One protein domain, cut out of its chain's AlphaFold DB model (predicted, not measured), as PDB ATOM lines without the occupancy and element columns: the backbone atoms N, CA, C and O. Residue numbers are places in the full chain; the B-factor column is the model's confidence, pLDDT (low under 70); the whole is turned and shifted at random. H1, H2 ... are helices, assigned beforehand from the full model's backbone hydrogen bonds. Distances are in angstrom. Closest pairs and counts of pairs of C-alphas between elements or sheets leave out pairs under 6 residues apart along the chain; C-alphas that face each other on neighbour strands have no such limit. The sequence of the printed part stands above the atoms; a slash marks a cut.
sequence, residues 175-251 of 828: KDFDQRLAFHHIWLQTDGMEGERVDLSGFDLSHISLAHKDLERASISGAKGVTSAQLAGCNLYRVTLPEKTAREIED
ATOM      1  N   LYS A 175      23.736 -53.051  46.169       78.81
ATOM      2  CA  LYS A 175      23.441 -53.866  47.362       78.81
ATOM      3  C   LYS A 175      23.163 -53.007  48.598       78.81
ATOM      4  O   LYS A 175      22.197 -53.268  49.311       78.81
ATOM      5  N   ASP A 176      23.965 -51.965  48.809       79.25
ATOM      6  CA  ASP A 176      23.797 -51.034  49.929       79.25
ATOM      7  C   ASP A 176      22.522 -50.200  49.769       79.25
ATOM      8  O   ASP A 176      21.822 -49.920  50.746       79.25
ATOM      9  N   PHE A 177      22.183 -49.831  48.530       83.50
ATOM     10  CA  PHE A 177      20.920 -49.176  48.210       83.50
ATOM     11  C   PHE A 177      19.710 -50.066  48.534       83.50
ATOM     12  O   PHE A 177      18.799 -49.620  49.230       83.50
ATOM     13  N   ASP A 178      19.701 -51.327  48.086       82.25
ATOM     14  CA  ASP A 178      18.587 -52.249  48.341       82.25
ATOM     15  C   ASP A 178      18.423 -52.545  49.846       82.25
ATOM     16  O   ASP A 178      17.296 -52.642  50.339       82.25
ATOM     17  N   GLN A 179      19.523 -52.608  50.604       81.50
ATOM     18  CA  GLN A 179      19.480 -52.762  52.058       81.50
ATOM     19  C   GLN A 179      18.879 -51.529  52.753       81.50
ATOM     20  O   GLN A 179      18.013 -51.665  53.617       81.50
ATOM     21  N   ARG A 180      19.284 -50.317  52.350       82.62
ATOM     22  CA  ARG A 180      18.699 -49.059  52.851       82.62
ATOM     23  C   ARG A 180      17.211 -48.948  52.507       82.62
ATOM     24  O   ARG A 180      16.422 -48.516  53.343       82.62
ATOM     25  N   LEU A 181      16.813 -49.396  51.318       84.12
ATOM     26  CA  LEU A 181      15.414 -49.425  50.895       84.12
ATOM     27  C   LEU A 181      14.571 -50.416  51.721       84.12
ATOM     28  O   LEU A 181      13.410 -50.137  52.017       84.12
ATOM     29  N   ALA A 182      15.143 -51.546  52.146       81.75
ATOM     30  CA  ALA A 182      14.458 -52.488  53.031       81.75
ATOM     31  C   ALA A 182      14.148 -51.865  54.407       81.75
ATOM     32  O   ALA A 182      13.023 -51.986  54.894       81.75
ATOM     33  N   PHE A 183      15.099 -51.132  55.001       81.44
ATOM     34  CA  PHE A 183      14.868 -50.386  56.248       81.44
ATOM     35  C   PHE A 183      13.860 -49.244  56.077       81.44
ATOM     36  O   PHE A 183      13.072 -48.976  56.984       81.44
ATOM     37  N   HIS A 184      13.838 -48.612  54.905       82.94
ATOM     38  CA  HIS A 184      12.857 -47.586  54.564       82.94
ATOM     39  C   HIS A 184      11.435 -48.120  54.468       82.94
ATOM     40  O   HIS A 184      10.498 -47.460  54.903       82.94
ATOM     41  N   HIS A 185      11.262 -49.326  53.933       82.12
ATOM     42  CA  HIS A 185       9.947 -49.944  53.841       82.12
ATOM     43  C   HIS A 185       9.362 -50.247  55.231       82.12
ATOM     44  O   HIS A 185       8.177 -50.015  55.461       82.12
ATOM     45  N   ILE A 186      10.194 -50.695  56.179       80.06
ATOM     46  CA  ILE A 186       9.805 -50.860  57.594       80.06
ATOM     47  C   ILE A 186       9.419 -49.495  58.191       80.06
ATOM     48  O   ILE A 186       8.383 -49.372  58.848       80.06
ATOM     49  N   TRP A 187      10.185 -48.449  57.873       84.81
ATOM     50  CA  TRP A 187       9.899 -47.071  58.285       84.81
ATOM     51  C   TRP A 187       8.579 -46.527  57.730       84.81
ATOM     52  O   TRP A 187       7.827 -45.893  58.464       84.81
ATOM     53  N   LEU A 188       8.233 -46.834  56.479       82.06
ATOM     54  CA  LEU A 188       6.941 -46.469  55.890       82.06
ATOM     55  C   LEU A 188       5.771 -47.241  56.518       82.06
ATOM     56  O   LEU A 188       4.725 -46.654  56.782       82.06
ATOM     57  N   GLN A 189       5.938 -48.540  56.786       81.12
ATOM     58  CA  GLN A 189       4.888 -49.378  57.382       81.12
ATOM     59  C   GLN A 189       4.560 -49.000  58.828       81.12
ATOM     60  O   GLN A 189       3.416 -49.144  59.254       81.12
ATOM     61  N   THR A 190       5.556 -48.521  59.569       80.38
ATOM     62  CA  THR A 190       5.417 -48.121  60.973       80.38
ATOM     63  C   THR A 190       5.184 -46.616  61.146       80.38
ATOM     64  O   THR A 190       5.256 -46.117  62.265       80.38
ATOM     65  N   ASP A 191       4.928 -45.890  60.047       77.44
ATOM     66  CA  ASP A 191       4.784 -44.423  59.981       77.44
ATOM     67  C   ASP A 191       5.904 -43.666  60.725       77.44
ATOM     68  O   ASP A 191       5.703 -42.621  61.339       77.44
ATOM     69  N   GLY A 192       7.117 -44.215  60.656       74.75
ATOM     70  CA  GLY A 192       8.327 -43.644  61.227       74.75
ATOM     71  C   GLY A 192       8.704 -44.108  62.632       74.75
ATOM     72  O   GLY A 192       9.648 -43.551  63.195       74.75
ATOM     73  N   MET A 193       8.018 -45.113  63.187       71.12
ATOM     74  CA  MET A 193       8.304 -45.647  64.528       71.12
ATOM     75  C   MET A 193       9.488 -46.634  64.554       71.12
ATOM     76  O   MET A 193      10.225 -46.662  65.539       71.12
ATOM     77  N   GLU A 194       9.720 -47.407  63.485       70.75
ATOM     78  CA  GLU A 194      10.836 -48.363  63.364       70.75
ATOM     79  C   GLU A 194      11.516 -48.281  61.989       70.75
ATOM     80  O   GLU A 194      10.860 -48.057  60.983       70.75
ATOM     81  N   GLY A 195      12.831 -48.507  61.907       77.56
ATOM     82  CA  GLY A 195      13.594 -48.396  60.652       77.56
ATOM     83  C   GLY A 195      14.210 -47.008  60.429       77.56
ATOM     84  O   GLY A 195      14.302 -46.202  61.354       77.56
ATOM     85  N   GLU A 196      14.675 -46.731  59.207       79.50
ATOM     86  CA  GLU A 196      15.385 -45.488  58.869       79.50
ATOM     87  C   GLU A 196      14.849 -44.876  57.566       79.50
ATOM     88  O   GLU A 196      14.620 -45.570  56.572       79.50
ATOM     89  N   ARG A 197      14.652 -43.552  57.563       79.94
ATOM     90  CA  ARG A 197      14.282 -42.797  56.362       79.94
ATOM     91  C   ARG A 197      15.462 -42.786  55.388       79.94
ATOM     92  O   ARG A 197      16.559 -42.385  55.760       79.94
ATOM     93  N   VAL A 198      15.230 -43.161  54.130       83.31
ATOM     94  CA  VAL A 198      16.272 -43.109  53.095       83.31
ATOM     95  C   VAL A 198      16.633 -41.657  52.770       83.31
ATOM     96  O   VAL A 198      15.815 -40.897  52.247       83.31
ATOM     97  N   ASP A 199      17.879 -41.294  53.077       81.06
ATOM     98  CA  ASP A 199      18.531 -40.057  52.652       81.06
ATOM     99  C   ASP A 199      19.667 -40.385  51.676       81.06
ATOM    100  O   ASP A 199      20.646 -41.051  52.017       81.06
ATOM    101  N   LEU A 200      19.488 -39.952  50.431       79.44
ATOM    102  CA  LEU A 200      20.399 -40.131  49.301       79.44
ATOM    103  C   LEU A 200      21.014 -38.794  48.867       79.44
ATOM    104  O   LEU A 200      21.593 -38.699  47.781       79.44
ATOM    105  N   SER A 201      20.887 -37.749  49.686       78.25
ATOM    106  CA  SER A 201      21.483 -36.446  49.404       78.25
ATOM    107  C   SER A 201      23.009 -36.547  49.232       78.25
ATOM    108  O   SER A 201      23.719 -37.158  50.028       78.25
ATOM    109  N   GLY A 202      23.533 -35.980  48.140       71.12
ATOM    110  CA  GLY A 202      24.977 -35.916  47.864       71.12
ATOM    111  C   GLY A 202      25.646 -37.188  47.310       71.12
ATOM    112  O   GLY A 202      26.841 -37.133  47.005       71.12
ATOM    113  N   PHE A 203      24.919 -38.298  47.129       79.88
ATOM    114  CA  PHE A 203      25.444 -39.527  46.507       79.88
ATOM    115  C   PHE A 203      25.432 -39.469  44.967       79.88
ATOM    116  O   PHE A 203      24.639 -38.743  44.358       79.88
ATOM    117  N   ASP A 204      26.315 -40.244  44.326       79.62
ATOM    118  CA  ASP A 204      26.256 -40.506  42.880       79.62
ATOM    119  C   ASP A 204      25.362 -41.723  42.606       79.62
ATOM    120  O   ASP A 204      25.681 -42.843  43.010       79.62
ATOM    121  N   LEU A 205      24.230 -41.489  41.938       80.81
ATOM    122  CA  LEU A 205      23.203 -42.489  41.638       80.81
ATOM    123  C   LEU A 205      23.204 -42.901  40.153       80.81
ATOM    124  O   LEU A 205      22.294 -43.595  39.703       80.81
ATOM    125  N   SER A 206      24.227 -42.516  39.380       78.38
ATOM    126  CA  SER A 206      24.305 -42.770  37.928       78.38
ATOM    127  C   SER A 206      24.197 -44.257  37.549       78.38
ATOM    128  O   SER A 206      23.718 -44.586  36.465       78.38
ATOM    129  N   HIS A 207      24.610 -45.161  38.441       75.25
ATOM    130  CA  HIS A 207      24.662 -46.610  38.200       75.25
ATOM    131  C   HIS A 207      23.598 -47.417  38.959       75.25
ATOM    132  O   HIS A 207      23.602 -48.645  38.884       75.25
ATOM    133  N   ILE A 208      22.689 -46.750  39.679       79.19
ATOM    134  CA  ILE A 208      21.674 -47.409  40.508       79.19
ATOM    135  C   ILE A 208      20.345 -47.496  39.760       79.19
ATOM    136  O   ILE A 208      19.874 -46.527  39.160       79.19
ATOM    137  N   SER A 209      19.710 -48.666  39.831       78.25
ATOM    138  CA  SER A 209      18.355 -48.858  39.313       78.25
ATOM    139  C   SER A 209      17.328 -48.369  40.334       78.25
ATOM    140  O   SER A 209      17.028 -49.058  41.313       78.25
ATOM    141  N   LEU A 210      16.802 -47.163  40.105       77.69
ATOM    142  CA  LEU A 210      15.746 -46.564  40.927       77.69
ATOM    143  C   LEU A 210      14.335 -46.934  40.440       77.69
ATOM    144  O   LEU A 210      13.385 -46.790  41.203       77.69
ATOM    145  N   ALA A 211      14.188 -47.447  39.214       75.38
ATOM    146  CA  ALA A 211      12.893 -47.662  38.576       75.38
ATOM    147  C   ALA A 211      11.984 -48.611  39.377       75.38
ATOM    148  O   ALA A 211      12.423 -49.638  39.898       75.38
ATOM    149  N   HIS A 212      10.691 -48.284  39.434       72.44
ATOM    150  CA  HIS A 212       9.654 -49.049  40.139       72.44
ATOM    151  C   HIS A 212       9.892 -49.255  41.649       72.44
ATOM    152  O   HIS A 212       9.315 -50.171  42.241       72.44
ATOM    153  N   LYS A 213      10.723 -48.432  42.299       82.00
ATOM    154  CA  LYS A 213      10.928 -48.482  43.754       82.00
ATOM    155  C   LYS A 213       9.973 -47.532  44.490       82.00
ATOM    156  O   LYS A 213       9.531 -46.515  43.948       82.00
ATOM    157  N   ASP A 214       9.648 -47.881  45.733       78.12
ATOM    158  CA  ASP A 214       8.871 -47.025  46.629       78.12
ATOM    159  C   ASP A 214       9.819 -46.081  47.373       78.12
ATOM    160  O   ASP A 214      10.603 -46.521  48.212       78.12
ATOM    161  N   LEU A 215       9.808 -44.805  46.990       81.19
ATOM    162  CA  LEU A 215      10.672 -43.766  47.549       81.19
ATOM    163  C   LEU A 215       9.846 -42.749  48.344       81.19
ATOM    164  O   LEU A 215      10.295 -41.621  48.522       81.19
ATOM    165  N   GLU A 216       8.639 -43.104  48.794       81.88
ATOM    166  CA  GLU A 216       7.769 -42.197  49.541       81.88
ATOM    167  C   GLU A 216       8.517 -41.518  50.701       81.88
ATOM    168  O   GLU A 216       9.156 -42.150  51.535       81.88
ATOM    169  N   ARG A 217       8.429 -40.187  50.771       79.38
ATOM    170  CA  ARG A 217       9.112 -39.354  51.771       79.38
ATOM    171  C   ARG A 217      10.644 -39.495  51.767       79.38
ATOM    172  O   ARG A 217      11.259 -38.994  52.701       79.38
ATOM    173  N   ALA A 218      11.311 -40.092  50.781       83.75
ATOM    174  CA  ALA A 218      12.781 -40.121  50.716       83.75
ATOM    175  C   ALA A 218      13.398 -38.723  50.469       83.75
ATOM    176  O   ALA A 218      12.731 -37.811  49.971       83.75
ATOM    177  N   SER A 219      14.676 -38.542  50.821       81.88
ATOM    178  CA  SER A 219      15.442 -37.317  50.532       81.88
ATOM    179  C   SER A 219      16.477 -37.568  49.436       81.88
ATOM    180  O   SER A 219      17.336 -38.426  49.597       81.88
ATOM    181  N   ILE A 220      16.400 -36.852  48.308       81.62
ATOM    182  CA  ILE A 220      17.310 -37.010  47.147       81.62
ATOM    183  C   ILE A 220      17.909 -35.645  46.736       81.62
ATOM    184  O   ILE A 220      18.516 -35.479  45.676       81.62
ATOM    185  N   SER A 221      17.772 -34.623  47.585       74.69
ATOM    186  CA  SER A 221      18.269 -33.273  47.311       74.69
ATOM    187  C   SER A 221      19.798 -33.267  47.176       74.69
ATOM    188  O   SER A 221      20.510 -33.571  48.128       74.69
ATOM    189  N   GLY A 222      20.317 -32.926  45.992       69.38
ATOM    190  CA  GLY A 222      21.761 -32.815  45.733       69.38
ATOM    191  C   GLY A 222      22.465 -34.086  45.235       69.38
ATOM    192  O   GLY A 222      23.687 -34.067  45.093       69.38
ATOM    193  N   ALA A 223      21.740 -35.173  44.950       79.12
ATOM    194  CA  ALA A 223      22.308 -36.358  44.299       79.12
ATOM    195  C   ALA A 223      22.714 -36.074  42.836       79.12
ATOM    196  O   ALA A 223      22.041 -35.318  42.129       79.12
ATOM    197  N   LYS A 224      23.809 -36.687  42.363       76.44
ATOM    198  CA  LYS A 224      24.262 -36.599  40.960       76.44
ATOM    199  C   LYS A 224      23.819 -37.823  40.160       76.44
ATOM    200  O   LYS A 224      23.695 -38.912  40.706       76.44
ATOM    201  N   GLY A 225      23.585 -37.627  38.861       73.00
ATOM    202  CA  GLY A 225      23.278 -38.716  37.930       73.00
ATOM    203  C   GLY A 225      21.810 -39.126  37.848       73.00
ATOM    204  O   GLY A 225      21.485 -39.934  36.991       73.00
ATOM    205  N   VAL A 226      20.929 -38.553  38.678       78.44
ATOM    206  CA  VAL A 226      19.491 -38.857  38.665       78.44
ATOM    207  C   VAL A 226      18.852 -38.295  37.400       78.44
ATOM    208  O   VAL A 226      18.808 -37.081  37.209       78.44
ATOM    209  N   THR A 227      18.335 -39.175  36.549       79.38
ATOM    210  CA  THR A 227      17.570 -38.802  35.349       79.38
ATOM    211  C   THR A 227      16.094 -39.158  35.510       79.38
ATOM    212  O   THR A 227      15.740 -40.056  36.275       79.38
ATOM    213  N   SER A 228      15.216 -38.491  34.757       74.06
ATOM    214  CA  SER A 228      13.783 -38.825  34.711       74.06
ATOM    215  C   SER A 228      13.540 -40.305  34.376       74.06
ATOM    216  O   SER A 228      12.733 -40.953  35.035       74.06
ATOM    217  N   ALA A 229      14.321 -40.875  33.452       74.06
ATOM    218  CA  ALA A 229      14.251 -42.289  33.077       74.06
ATOM    219  C   ALA A 229      14.623 -43.267  34.203       74.06
ATOM    220  O   ALA A 229      14.064 -44.359  34.260       74.06
ATOM    221  N   GLN A 230      15.528 -42.896  35.114       76.56
ATOM    222  CA  GLN A 230      15.836 -43.730  36.283       76.56
ATOM    223  C   GLN A 230      14.697 -43.730  37.307       76.56
ATOM    224  O   GLN A 230      14.519 -44.720  38.006       76.56
ATOM    225  N   LEU A 231      13.909 -42.653  37.376       79.06
ATOM    226  CA  LEU A 231      12.762 -42.520  38.282       79.06
ATOM    227  C   LEU A 231      11.453 -43.084  37.695       79.06
ATOM    228  O   LEU A 231      10.382 -42.939  38.294       79.06
ATOM    229  N   ALA A 232      11.533 -43.766  36.549       78.19
ATOM    230  CA  ALA A 232      10.412 -44.421  35.890       78.19
ATOM    231  C   ALA A 232       9.629 -45.333  36.852       78.19
ATOM    232  O   ALA A 232      10.190 -46.192  37.533       78.19
ATOM    233  N   GLY A 233       8.313 -45.138  36.933       73.56
ATOM    234  CA  GLY A 233       7.422 -45.970  37.743       73.56
ATOM    235  C   GLY A 233       7.604 -45.893  39.266       73.56
ATOM    236  O   GLY A 233       6.991 -46.702  39.955       73.56
ATOM    237  N   CYS A 234       8.399 -44.959  39.804       80.31
ATOM    238  CA  CYS A 234       8.599 -44.803  41.253       80.31
ATOM    239  C   CYS A 234       7.392 -44.173  41.963       80.31
ATOM    240  O   CYS A 234       6.620 -43.425  41.350       80.31
ATOM    241  N   ASN A 235       7.272 -44.413  43.272       80.06
ATOM    242  CA  ASN A 235       6.428 -43.606  44.155       80.06
ATOM    243  C   ASN A 235       7.256 -42.441  44.715       80.06
ATOM    244  O   ASN A 235       8.171 -42.673  45.501       80.06
ATOM    245  N   LEU A 236       6.963 -41.206  44.293       80.88
ATOM    246  CA  LEU A 236       7.706 -40.010  44.710       80.88
ATOM    247  C   LEU A 236       6.934 -39.127  45.698       80.88
ATOM    248  O   LEU A 236       7.305 -37.970  45.892       80.88
ATOM    249  N   TYR A 237       5.867 -39.631  46.323       81.00
ATOM    250  CA  TYR A 237       5.042 -38.830  47.227       81.00
ATOM    251  C   TYR A 237       5.884 -38.190  48.344       81.00
ATOM    252  O   TYR A 237       6.558 -38.888  49.102       81.00
ATOM    253  N   ARG A 238       5.859 -36.851  48.449       78.25
ATOM    254  CA  ARG A 238       6.631 -36.060  49.436       78.25
ATOM    255  C   ARG A 238       8.164 -36.252  49.394       78.25
ATOM    256  O   ARG A 238       8.821 -36.108  50.425       78.25
ATOM    257  N   VAL A 239       8.739 -36.553  48.229       82.50
ATOM    258  CA  VAL A 239      10.201 -36.635  48.024       82.50
ATOM    259  C   VAL A 239      10.819 -35.260  47.767       82.50
ATOM    260  O   VAL A 239      10.252 -34.452  47.034       82.50
ATOM    261  N   THR A 240      12.014 -35.002  48.311       80.62
ATOM    262  CA  THR A 240      12.818 -33.816  47.962       80.62
ATOM    263  C   THR A 240      13.745 -34.121  46.775       80.62
ATOM    264  O   THR A 240      14.702 -34.885  46.901       80.62
ATOM    265  N   LEU A 241      13.456 -33.540  45.605       81.81
ATOM    266  CA  LEU A 241      14.200 -33.749  44.351       81.81
ATOM    267  C   LEU A 241      15.124 -32.560  44.011       81.81
ATOM    268  O   LEU A 241      14.846 -31.433  44.417       81.81
ATOM    269  N   PRO A 242      16.199 -32.775  43.227       81.50
ATOM    270  CA  PRO A 242      16.948 -31.691  42.586       81.50
ATOM    271  C   PRO A 242      16.062 -30.820  41.671       81.50
ATOM    272  O   PRO A 242      15.228 -31.339  40.936       81.50
ATOM    273  N   GLU A 243      16.282 -29.499  41.639       76.44
ATOM    274  CA  GLU A 243      15.418 -28.562  40.888       76.44
ATOM    275  C   GLU A 243      15.288 -28.887  39.389       76.44
ATOM    276  O   GLU A 243      14.212 -28.737  38.812       76.44
ATOM    277  N   LYS A 244      16.369 -29.356  38.749       78.19
ATOM    278  CA  LYS A 244      16.360 -29.710  37.318       78.19
ATOM    279  C   LYS A 244      15.461 -30.916  37.029       78.19
ATOM    280  O   LYS A 244      14.653 -30.864  36.109       78.19
ATOM    281  N   THR A 245      15.560 -31.971  37.836       77.44
ATOM    282  CA  THR A 245      14.765 -33.194  37.650       77.44
ATOM    283  C   THR A 245      13.313 -33.003  38.078       77.44
ATOM    284  O   THR A 245      12.425 -33.588  37.466       77.44
ATOM    285  N   ALA A 246      13.050 -32.149  39.074       75.19
ATOM    286  CA  ALA A 246      11.693 -31.775  39.469       75.19
ATOM    287  C   ALA A 246      10.926 -31.114  38.307       75.19
ATOM    288  O   ALA A 246       9.828 -31.559  37.977       75.19
ATOM    289  N   ARG A 247      11.546 -30.142  37.614       75.56
ATOM    290  CA  ARG A 247      10.943 -29.478  36.441       75.56
ATOM    291  C   ARG A 247      10.710 -30.438  35.269       75.56
ATOM    292  O   ARG A 247       9.645 -30.407  34.665       75.56
ATOM    293  N   GLU A 248      11.660 -31.328  34.970       77.12
ATOM    294  CA  GLU A 248      11.515 -32.340  33.903       77.12
ATOM    295  C   GLU A 248      10.408 -33.371  34.182       77.12
ATOM    296  O   GLU A 248       9.801 -33.927  33.260       77.12
ATOM    297  N   ILE A 249      10.149 -33.674  35.454       73.81
ATOM    298  CA  ILE A 249       9.076 -34.587  35.853       73.81
ATOM    299  C   ILE A 249       7.721 -33.885  35.746       73.81
ATOM    300  O   ILE A 249       6.800 -34.485  35.187       73.81
ATOM    301  N   GLU A 250       7.623 -32.638  36.213       71.19
ATOM    302  CA  GLU A 250       6.401 -31.820  36.183       71.19
ATOM    303  C   GLU A 250       5.989 -31.368  34.775       71.19
ATOM    304  O   GLU A 250       4.801 -31.148  34.537       71.19
ATOM    305  N   ASP A 251       6.920 -31.304  33.816       73.38
ATOM    306  CA  ASP A 251       6.588 -31.026  32.418       73.38
ATOM    307  C   ASP A 251       5.796 -32.189  31.783       73.38
ATOM    308  O   ASP A 251       6.326 -33.264  31.467       73.38
TER     309      ASP A 251
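Overview. This is residues 175 to 251 of the 828 residues of an uncharacterized protein of Deltaproteobacteria bacterium (UniProt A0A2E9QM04). With little regular structure, this is mostly unnamed chain, residues 196 to 242, wound in a short stack of turns, with H1 across one end and H3 at the other. H2 is a short turn of helix within the winding. The printed part has 77 residues, with H1, H2 and H3 in that order and no named strand; the class is all helix, with 27 residues in named elements. It is compact and rounded, radius of gyration of the C-alphas 11.9 A, spanning 34 by 24 by 21 A.

Arrangement. Begin at H1, residues 175 to 189, which touches no helix. It is apart from H2, residues 228 to 231, and from H3, residues 243 to 250. H2 and H3 only just touch, with 3 pairs of C-alphas within 8 A; the closest C-alphas, those of Ser 228 and Thr 245, are 6.4 A apart. In H1 and H3 every O i to N i+4 pair is within hydrogen-bond range; H2 is too short for such a pair.

Along the chain. Find C-alpha 175 at (23.441, -53.866, 47.362); H1 runs 21.6 A to C-alpha 189. H2 spans 5.2 A. H3 runs 10.7 A to C-alpha 250 at (6.401, -31.820, 36.183).

Size, cuts and confidence. The C-alphas farthest apart, Glu 194 and Asp 251, are 35.7 A apart. The printed part has no cut. Both links are long, with 38 and 11 residues. Look for low confidence at Gly 222, under 70.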